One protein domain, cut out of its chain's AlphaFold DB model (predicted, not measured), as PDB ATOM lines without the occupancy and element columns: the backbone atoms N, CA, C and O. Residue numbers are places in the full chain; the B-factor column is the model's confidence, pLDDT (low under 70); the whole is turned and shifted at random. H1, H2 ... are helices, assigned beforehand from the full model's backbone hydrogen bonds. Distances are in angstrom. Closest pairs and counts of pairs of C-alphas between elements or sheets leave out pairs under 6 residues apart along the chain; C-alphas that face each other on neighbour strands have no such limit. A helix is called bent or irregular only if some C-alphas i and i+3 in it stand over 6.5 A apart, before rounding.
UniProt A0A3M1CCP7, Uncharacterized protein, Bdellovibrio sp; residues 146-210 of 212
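Overview. This is residues 146 to 210 of the 212 residues of an uncharacterized protein of Bdellovibrio sp (UniProt A0A3M1CCP7). What would one see first? A helical hairpin: the long helix H2 has H1 folded back beside its first part, and the two open slightly toward the start of H1. The short H3 bridges that open end, meeting the first residues of H1 and a late part of H2, and the last helix, H4, is set loosely near H2 at a steep angle. What is it made of, and how large is it? The printed part has 65 residues with four named helices, H1 to H4 in chain order, and no named strand, in the class all helix. It is only just compact, close to loose, with a radius of gyration of the C-alphas of 12.5 A and spans of 39 by 28 by 17 A.

Arrangement. What touches the longest helix? H2, residues 164 to 187, touches H1, residues 146 to 158, at a shallow tilt of 18 degrees, opposite ways, as a helical hairpin; the closest C-alphas, those of Val 158 and Ala 167, are 5.9 A apart. H1 touches H2 with residues 154 to 158 alone, and H2 touches H1 with residues 167 to 174 alone. Where does the shortest helix sit? H3, residues 193 to 196, touches residues 181 to 185 of H2, closest at the C-alphas of Met 181 and Ile 196, 6.1 A apart. It also touches residues 146 to 147 of H1, closest at the C-alphas of Ala 147 and Ile 193, 6.7 A apart. And the last helix? H4, residues 202 to 210, is close to H2 but not clearly touching, at a steep tilt of 54 degrees, opposite ways, with the C-alphas of Met 181 and Leu 204 closest at 7.4 A; H4 and H1 are apart. How do the helix backbones run? In H2 every O i to N i+4 pair is within hydrogen-bond range, in H1 8 of 9 and in H4 3 of 5, while H3 is too short for such a pair.

Along the chain. Where does the longest helix run? H2 goes from C-alpha 164 at (-15.679, -22.232, -29.430) to C-alpha 187 at (-29.971, 6.266, -43.002), 34.6 A. What of the others? H1 begins at C-alpha 146 at (-40.110, -6.596, -36.499) and is 20.3 A long; it is irregular, with C-alphas 146 and 149 7.0 A apart. H3 measures 5.4 A, and H4 measures 13.0 A, ending at C-alpha 210 at (-14.856, -4.149, -49.107).

Size, cuts and confidence. How far does it reach? The two C-alphas farthest apart are those of Asp 163 and His 190, 39.8 A. Is it continuous? The printed part has no cut, and the three links between the helices are tight. Where is confidence low? Residues 202 to 203 and 205 to 210 have pLDDT under 70, against a mean of 88.9 for the printed part of this model.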
ATOM      1  N   GLU A 146     -39.908  -5.869 -35.243       94.62
ATOM      2  CA  GLU A 146     -40.110  -6.596 -36.499       94.62
ATOM      3  C   GLU A 146     -38.857  -7.367 -36.944       94.62
ATOM      4  O   GLU A 146     -38.962  -8.389 -37.629       94.62
ATOM      5  N   ALA A 147     -37.665  -6.934 -36.520       96.12
ATOM      6  CA  ALA A 147     -36.412  -7.636 -36.791       96.12
ATOM      7  C   ALA A 147     -36.199  -8.857 -35.879       96.12
ATOM      8  O   ALA A 147     -35.396  -9.735 -36.211       96.12
ATOM      9  N   LYS A 148     -36.935  -8.975 -34.762       96.38
ATOM     10  CA  LYS A 148     -36.733 -10.013 -33.733       96.38
ATOM     11  C   LYS A 148     -36.670 -11.426 -34.307       96.38
ATOM     12  O   LYS A 148     -35.770 -12.196 -33.971       96.38
ATOM     13  N   LYS A 149     -37.584 -11.777 -35.219       96.56
ATOM     14  CA  LYS A 149     -37.610 -13.110 -35.849       96.56
ATOM     15  C   LYS A 149     -36.325 -13.401 -36.630       96.56
ATOM     16  O   LYS A 149     -35.792 -14.506 -36.520       96.56
ATOM     17  N   TYR A 150     -35.844 -12.427 -37.404       97.38
ATOM     18  CA  TYR A 150     -34.595 -12.545 -38.153       97.38
ATOM     19  C   TYR A 150     -33.412 -12.716 -37.197       97.38
ATOM     20  O   TYR A 150     -32.697 -13.715 -37.290       97.38
ATOM     21  N   ILE A 151     -33.280 -11.819 -36.217       98.19
ATOM     22  CA  ILE A 151     -32.177 -11.811 -35.250       98.19
ATOM     23  C   ILE A 151     -32.095 -13.142 -34.495       98.19
ATOM     24  O   ILE A 151     -31.054 -13.797 -34.496       98.19
ATOM     25  N   LEU A 152     -33.212 -13.608 -33.928       98.19
ATOM     26  CA  LEU A 152     -33.256 -14.881 -33.203       98.19
ATOM     27  C   LEU A 152     -32.920 -16.082 -34.100       98.19
ATOM     28  O   LEU A 152     -32.385 -17.082 -33.614       98.19
ATOM     29  N   SER A 153     -33.230 -16.018 -35.398       98.25
ATOM     30  CA  SER A 153     -32.854 -17.073 -36.342       98.25
ATOM     31  C   SER A 153     -31.345 -17.118 -36.599       98.25
ATOM     32  O   SER A 153     -30.783 -18.212 -36.656       98.25
ATOM     33  N   GLU A 154     -30.682 -15.962 -36.677       98.31
ATOM     34  CA  GLU A 154     -29.230 -15.871 -36.859       98.31
ATOM     35  C   GLU A 154     -28.484 -16.263 -35.577       98.31
ATOM     36  O   GLU A 154     -27.560 -17.073 -35.635       98.31
ATOM     37  N   VAL A 155     -28.953 -15.820 -34.404       98.50
ATOM     38  CA  VAL A 155     -28.414 -16.255 -33.101       98.50
ATOM     39  C   VAL A 155     -28.467 -17.779 -32.971       98.50
ATOM     40  O   VAL A 155     -27.485 -18.409 -32.582       98.50
ATOM     41  N   LYS A 156     -29.584 -18.416 -33.356       98.38
ATOM     42  CA  LYS A 156     -29.703 -19.886 -33.348       98.38
ATOM     43  C   LYS A 156     -28.678 -20.579 -34.245       98.38
ATOM     44  O   LYS A 156     -28.316 -21.713 -33.944       98.38
ATOM     45  N   LYS A 157     -28.244 -19.955 -35.344       98.00
ATOM     46  CA  LYS A 157     -27.179 -20.504 -36.201       98.00
ATOM     47  C   LYS A 157     -25.834 -20.425 -35.490       98.00
ATOM     48  O   LYS A 157     -25.157 -21.444 -35.418       98.00
ATOM     49  N   VAL A 158     -25.509 -19.277 -34.891       97.94
ATOM     50  CA  VAL A 158     -24.275 -19.094 -34.106       97.94
ATOM     51  C   VAL A 158     -24.198 -20.109 -32.960       97.94
ATOM     52  O   VAL A 158     -23.190 -20.785 -32.804       97.94
ATOM     53  N   LYS A 159     -25.295 -20.322 -32.222       97.62
ATOM     54  CA  LYS A 159     -25.361 -21.292 -31.108       97.62
ATOM     55  C   LYS A 159     -25.182 -22.761 -31.506       97.62
ATOM     56  O   LYS A 159     -24.995 -23.601 -30.634       97.62
ATOM     57  N   LYS A 160     -25.310 -23.098 -32.792       97.88
ATOM     58  CA  LYS A 160     -25.109 -24.468 -33.294       97.88
ATOM     59  C   LYS A 160     -23.648 -24.768 -33.627       97.88
ATOM     60  O   LYS A 160     -23.328 -25.932 -33.869       97.88
ATOM     61  N   ILE A 161     -22.791 -23.749 -33.672       97.94
ATOM     62  CA  ILE A 161     -21.358 -23.912 -33.908       97.94
ATOM     63  C   ILE A 161     -20.750 -24.565 -32.666       97.94
ATOM     64  O   ILE A 161     -20.963 -24.100 -31.549       97.94
ATOM     65  N   LYS A 162     -20.055 -25.689 -32.863       96.44
ATOM     66  CA  LYS A 162     -19.479 -26.485 -31.767       96.44
ATOM     67  C   LYS A 162     -18.087 -26.018 -31.368       96.44
ATOM     68  O   LYS A 162     -17.725 -26.153 -30.207       96.44
ATOM     69  N   ASP A 163     -17.316 -25.529 -32.334       97.62
ATOM     70  CA  ASP A 163     -15.997 -24.975 -32.075       97.62
ATOM     71  C   ASP A 163     -16.137 -23.604 -31.407       97.62
ATOM     72  O   ASP A 163     -16.829 -22.721 -31.914       97.62
ATOM     73  N   GLU A 164     -15.509 -23.433 -30.248       95.19
ATOM     74  CA  GLU A 164     -15.679 -22.232 -29.430       95.19
ATOM     75  C   GLU A 164     -15.075 -20.988 -30.097       95.19
ATOM     76  O   GLU A 164     -15.673 -19.910 -30.058       95.19
ATOM     77  N   GLN A 165     -13.936 -21.131 -30.778       95.06
ATOM     78  CA  GLN A 165     -13.277 -20.018 -31.466       95.06
ATOM     79  C   GLN A 165     -14.067 -19.575 -32.702       95.06
ATOM     80  O   GLN A 165     -14.209 -18.381 -32.975       95.06
ATOM     81  N   GLU A 166     -14.599 -20.521 -33.471       96.25
ATOM     82  CA  GLU A 166     -15.519 -20.249 -34.573       96.25
ATOM     83  C   GLU A 166     -16.821 -19.616 -34.067       96.25
ATOM     84  O   GLU A 166     -17.269 -18.622 -34.640       96.25
ATOM     85  N   ALA A 167     -17.393 -20.118 -32.968       96.12
ATOM     86  CA  ALA A 167     -18.603 -19.557 -32.373       96.12
ATOM     87  C   ALA A 167     -18.386 -18.118 -31.881       96.12
ATOM     88  O   ALA A 167     -19.260 -17.272 -32.089       96.12
ATOM     89  N   SER A 168     -17.227 -17.821 -31.280       94.31
ATOM     90  CA  SER A 168     -16.865 -16.464 -30.856       94.31
ATOM     91  C   SER A 168     -16.775 -15.513 -32.046       94.31
ATOM     92  O   SER A 168     -17.450 -14.486 -32.069       94.31
ATOM     93  N   ARG A 169     -16.036 -15.896 -33.096       94.44
ATOM     94  CA  ARG A 169     -15.922 -15.086 -34.321       94.44
ATOM     95  C   ARG A 169     -17.276 -14.880 -34.998       94.44
ATOM     96  O   ARG A 169     -17.595 -13.785 -35.449       94.44
ATOM     97  N   ALA A 170     -18.104 -15.921 -35.060       96.00
ATOM     98  CA  ALA A 170     -19.442 -15.829 -35.634       96.00
ATOM     99  C   ALA A 170     -20.372 -14.916 -34.818       96.00
ATOM    100  O   ALA A 170     -21.202 -14.218 -35.403       96.00
ATOM    101  N   ARG A 171     -20.229 -14.898 -33.485       96.69
ATOM    102  CA  ARG A 171     -20.947 -13.977 -32.597       96.69
ATOM    103  C   ARG A 171     -20.574 -12.528 -32.892       96.69
ATOM    104  O   ARG A 171     -21.471 -11.725 -33.129       96.69
ATOM    105  N   GLU A 172     -19.282 -12.216 -32.917       93.44
ATOM    106  CA  GLU A 172     -18.774 -10.868 -33.214       93.44
ATOM    107  C   GLU A 172     -19.225 -10.389 -34.595       93.44
ATOM    108  O   GLU A 172     -19.783  -9.301 -34.718       93.44
ATOM    109  N   ASN A 173     -19.097 -11.243 -35.614       93.62
ATOM    110  CA  ASN A 173     -19.554 -10.938 -36.969       93.62
ATOM    111  C   ASN A 173     -21.064 -10.673 -37.033       93.62
ATOM    112  O   ASN A 173     -21.511  -9.805 -37.786       93.62
ATOM    113  N   LEU A 174     -21.869 -11.419 -36.267       96.06
ATOM    114  CA  LEU A 174     -23.308 -11.185 -36.209       96.06
ATOM    115  C   LEU A 174     -23.625  -9.849 -35.531       96.06
ATOM    116  O   LEU A 174     -24.418  -9.093 -36.085       96.06
ATOM    117  N   MET A 175     -23.015  -9.547 -34.382       95.00
ATOM    118  CA  MET A 175     -23.211  -8.268 -33.680       95.00
ATOM    119  C   MET A 175     -22.819  -7.089 -34.579       95.00
ATOM    120  O   MET A 175     -23.634  -6.205 -34.832       95.00
ATOM    121  N   TRP A 176     -21.648  -7.161 -35.221       92.75
ATOM    122  CA  TRP A 176     -21.203  -6.155 -36.188       92.75
ATOM    123  C   TRP A 176     -22.208  -5.953 -37.329       92.75
ATOM    124  O   TRP A 176     -22.626  -4.836 -37.633       92.75
ATOM    125  N   LYS A 177     -22.690  -7.048 -37.925       93.88
ATOM    126  CA  LYS A 177     -23.708  -6.999 -38.982       93.88
ATOM    127  C   LYS A 177     -25.024  -6.373 -38.508       93.88
ATOM    128  O   LYS A 177     -25.644  -5.630 -39.270       93.88
ATOM    129  N   LEU A 178     -25.470  -6.680 -37.291       95.44
ATOM    130  CA  LEU A 178     -26.701  -6.134 -36.717       95.44
ATOM    131  C   LEU A 178     -26.578  -4.635 -36.431       95.44
ATOM    132  O   LEU A 178     -27.508  -3.888 -36.742       95.44
ATOM    133  N   LEU A 179     -25.426  -4.188 -35.931       93.25
ATOM    134  CA  LEU A 179     -25.109  -2.774 -35.756       93.25
ATOM    135  C   LEU A 179     -25.178  -2.016 -37.095       93.25
ATOM    136  O   LEU A 179     -25.851  -0.985 -37.201       93.25
ATOM    137  N   ILE A 180     -24.577  -2.574 -38.154       91.94
ATOM    138  CA  ILE A 180     -24.657  -2.008 -39.511       91.94
ATOM    139  C   ILE A 180     -26.114  -1.949 -39.983       91.94
ATOM    140  O   ILE A 180     -26.562  -0.906 -40.459       91.94
ATOM    141  N   MET A 181     -26.879  -3.037 -39.846       93.12
ATOM    142  CA  MET A 181     -28.303  -3.068 -40.213       93.12
ATOM    143  C   MET A 181     -29.102  -1.984 -39.492       93.12
ATOM    144  O   MET A 181     -29.902  -1.288 -40.123       93.12
ATOM    145  N   ARG A 182     -28.882  -1.810 -38.185       92.75
ATOM    146  CA  ARG A 182     -29.582  -0.796 -37.398       92.75
ATOM    147  C   ARG A 182     -29.284   0.610 -37.894       92.75
ATOM    148  O   ARG A 182     -30.218   1.391 -38.056       92.75
ATOM    149  N   ASN A 183     -28.024   0.899 -38.190       89.75
ATOM    150  CA  ASN A 183     -27.610   2.192 -38.719       89.75
ATOM    151  C   ASN A 183     -28.153   2.438 -40.140       89.75
ATOM    152  O   ASN A 183     -28.630   3.526 -40.451       89.75
ATOM    153  N   LYS A 184     -28.189   1.411 -40.998       88.44
ATOM    154  CA  LYS A 184     -28.814   1.525 -42.327       88.44
ATOM    155  C   LYS A 184     -30.308   1.812 -42.241       88.44
ATOM    156  O   LYS A 184     -30.809   2.559 -43.072       88.44
ATOM    157  N   LEU A 185     -31.008   1.286 -41.240       89.75
ATOM    158  CA  LEU A 185     -32.413   1.631 -41.012       89.75
ATOM    159  C   LEU A 185     -32.599   3.121 -40.687       89.75
ATOM    160  O   LEU A 185     -33.582   3.712 -41.118       89.75
ATOM    161  N   GLU A 186     -31.646   3.745 -39.991       86.56
ATOM    162  CA  GLU A 186     -31.673   5.194 -39.733       86.56
ATOM    163  C   GLU A 186     -31.393   5.995 -41.003       86.56
ATOM    164  O   GLU A 186     -32.096   6.958 -41.295       86.56
ATOM    165  N   GLN A 187     -30.383   5.581 -41.773       85.62
ATOM    166  CA  GLN A 187     -29.971   6.266 -43.002       85.62
ATOM    167  C   GLN A 187     -31.021   6.163 -44.114       85.62
ATOM    168  O   GLN A 187     -31.208   7.100 -44.886       85.62
ATOM    169  N   TYR A 188     -31.701   5.021 -44.209       86.81
ATOM    170  CA  TYR A 188     -32.672   4.715 -45.255       86.81
ATOM    171  C   TYR A 188     -34.062   4.504 -44.650       86.81
ATOM    172  O   TYR A 188     -34.673   3.452 -44.826       86.81
ATOM    173  N   ASN A 189     -34.570   5.522 -43.953       82.38
ATOM    174  CA  ASN A 189     -35.858   5.492 -43.244       82.38
ATOM    175  C   ASN A 189     -37.091   5.192 -44.128       82.38
ATOM    176  O   ASN A 189     -38.149   4.844 -43.613       82.38
ATOM    177  N   HIS A 190     -36.964   5.312 -45.452       86.75
ATOM    178  CA  HIS A 190     -37.999   4.962 -46.427       86.75
ATOM    179  C   HIS A 190     -38.059   3.459 -46.735       86.75
ATOM    180  O   HIS A 190     -39.021   2.999 -47.351       86.75
ATOM    181  N   LEU A 191     -37.032   2.690 -46.362       88.50
ATOM    182  CA  LEU A 191     -37.001   1.246 -46.558       88.50
ATOM    183  C   LEU A 191     -37.674   0.534 -45.387       88.50
ATOM    184  O   LEU A 191     -37.488   0.878 -44.221       88.50
ATOM    185  N   GLY A 192     -38.410  -0.526 -45.702       89.81
ATOM    186  CA  GLY A 192     -38.993  -1.389 -44.685       89.81
ATOM    187  C   GLY A 192     -37.925  -2.216 -43.968       89.81
ATOM    188  O   GLY A 192     -36.961  -2.682 -44.580       89.81
ATOM    189  N   ILE A 193     -38.150  -2.499 -42.683       92.56
ATOM    190  CA  ILE A 193     -37.273  -3.343 -41.852       92.56
ATOM    191  C   ILE A 193     -36.903  -4.671 -42.544       92.56
ATOM    192  O   ILE A 193     -35.712  -4.994 -42.567       92.56
ATOM    193  N   PRO A 194     -37.828  -5.417 -43.192       91.56
ATOM    194  CA  PRO A 194     -37.479  -6.669 -43.870       91.56
ATOM    195  C   PRO A 194     -36.522  -6.509 -45.056       91.56
ATOM    196  O   PRO A 194     -35.867  -7.478 -45.427       91.56
ATOM    197  N   GLN A 195     -36.416  -5.319 -45.659       89.50
ATOM    198  CA  GLN A 195     -35.481  -5.046 -46.760       89.50
ATOM    199  C   GLN A 195     -34.044  -4.834 -46.260       89.50
ATOM    200  O   GLN A 195     -33.091  -5.035 -47.015       89.50
ATOM    201  N   ILE A 196     -33.888  -4.482 -44.981       91.56
ATOM    202  CA  ILE A 196     -32.592  -4.268 -44.332       91.56
ATOM    203  C   ILE A 196     -32.176  -5.506 -43.535       91.56
ATOM    204  O   ILE A 196     -31.081  -6.024 -43.746       91.56
ATOM    205  N   TYR A 197     -33.058  -6.027 -42.680       93.81
ATOM    206  CA  TYR A 197     -32.814  -7.199 -41.834       93.81
ATOM    207  C   TYR A 197     -33.061  -8.503 -42.596       93.81
ATOM    208  O   TYR A 197     -34.025  -9.233 -42.359       93.81
ATOM    209  N   ASN A 198     -32.180  -8.791 -43.550       91.81
ATOM    210  CA  ASN A 198     -32.150 -10.051 -44.281       91.81
ATOM    211  C   ASN A 198     -30.723 -10.355 -44.781       91.81
ATOM    212  O   ASN A 198     -29.843  -9.494 -44.786       91.81
ATOM    213  N   ASN A 199     -30.486 -11.594 -45.221       85.50
ATOM    214  CA  ASN A 199     -29.172 -12.039 -45.711       85.50
ATOM    215  C   ASN A 199     -28.879 -11.644 -47.172       85.50
ATOM    216  O   ASN A 199     -27.740 -11.754 -47.635       85.50
ATOM    217  N   ASP A 200     -29.887 -11.160 -47.892       80.44
ATOM    218  CA  ASP A 200     -29.817 -10.779 -49.303       80.44
ATOM    219  C   ASP A 200     -29.700  -9.272 -49.529       80.44
ATOM    220  O   ASP A 200     -29.677  -8.814 -50.674       80.44
ATOM    221  N   SER A 201     -29.585  -8.493 -48.453       74.12
ATOM    222  CA  SER A 201     -29.564  -7.044 -48.528       74.12
ATOM    223  C   SER A 201     -28.354  -6.597 -49.338       74.12
ATOM    224  O   SER A 201     -27.203  -6.684 -48.902       74.12
ATOM    225  N   LYS A 202     -28.623  -6.103 -50.551       68.38
ATOM    226  CA  LYS A 202     -27.602  -5.561 -51.458       68.38
ATOM    227  C   LYS A 202     -26.835  -4.406 -50.806       68.38
ATOM    228  O   LYS A 202     -25.650  -4.247 -51.074       68.38
ATOM    229  N   ILE A 203     -27.505  -3.667 -49.920       68.69
ATOM    230  CA  ILE A 203     -26.946  -2.561 -49.134       68.69
ATOM    231  C   ILE A 203     -25.868  -3.064 -48.167       68.69
ATOM    232  O   ILE A 203     -24.848  -2.410 -47.997       68.69
ATOM    233  N   LEU A 204     -26.058  -4.238 -47.559       70.06
ATOM    234  CA  LEU A 204     -25.062  -4.823 -46.656       70.06
ATOM    235  C   LEU A 204     -23.907  -5.468 -47.422       70.06
ATOM    236  O   LEU A 204     -22.760  -5.379 -46.994       70.06
ATOM    237  N   ARG A 205     -24.192  -6.087 -48.574       65.56
ATOM    238  CA  ARG A 205     -23.158  -6.721 -49.407       65.56
ATOM    239  C   ARG A 205     -22.124  -5.720 -49.919       65.56
ATOM    240  O   ARG A 205     -20.954  -6.064 -49.953       65.56
ATOM    241  N   SER A 206     -22.519  -4.502 -50.292       63.38
ATOM    242  CA  SER A 206     -21.574  -3.485 -50.784       63.38
ATOM    243  C   SER A 206     -20.641  -2.930 -49.703       63.38
ATOM    244  O   SER A 206     -19.570  -2.425 -50.038       63.38
ATOM    245  N   VAL A 207     -21.035  -3.029 -48.430       63.25
ATOM    246  CA  VAL A 207     -20.230  -2.618 -47.272       63.25
ATOM    247  C   VAL A 207     -19.295  -3.754 -46.854       63.25
ATOM    248  O   VAL A 207     -18.087  -3.562 -46.812       63.25
ATOM    249  N   LEU A 208     -19.831  -4.965 -46.667       62.12
ATOM    250  CA  LEU A 208     -19.061  -6.132 -46.215       62.12
ATOM    251  C   LEU A 208     -18.119  -6.711 -47.289       62.12
ATOM    252  O   LEU A 208     -17.160  -7.402 -46.966       62.12
ATOM    253  N   ALA A 209     -18.370  -6.469 -48.581       54.50
ATOM    254  CA  ALA A 209     -17.488  -6.938 -49.658       54.50
ATOM    255  C   ALA A 209     -16.190  -6.124 -49.794       54.50
ATOM    256  O   ALA A 209     -15.296  -6.561 -50.511       54.50
ATOM    257  N   LYS A 210     -16.082  -4.964 -49.133       47.78
ATOM    258  CA  LYS A 210     -14.856  -4.149 -49.107       47.78
ATOM    259  C   LYS A 210     -13.866  -4.570 -48.009       47.78
ATOM    260  O   LYS A 210     -12.796  -3.985 -47.923       47.78
TER     261      LYS A 210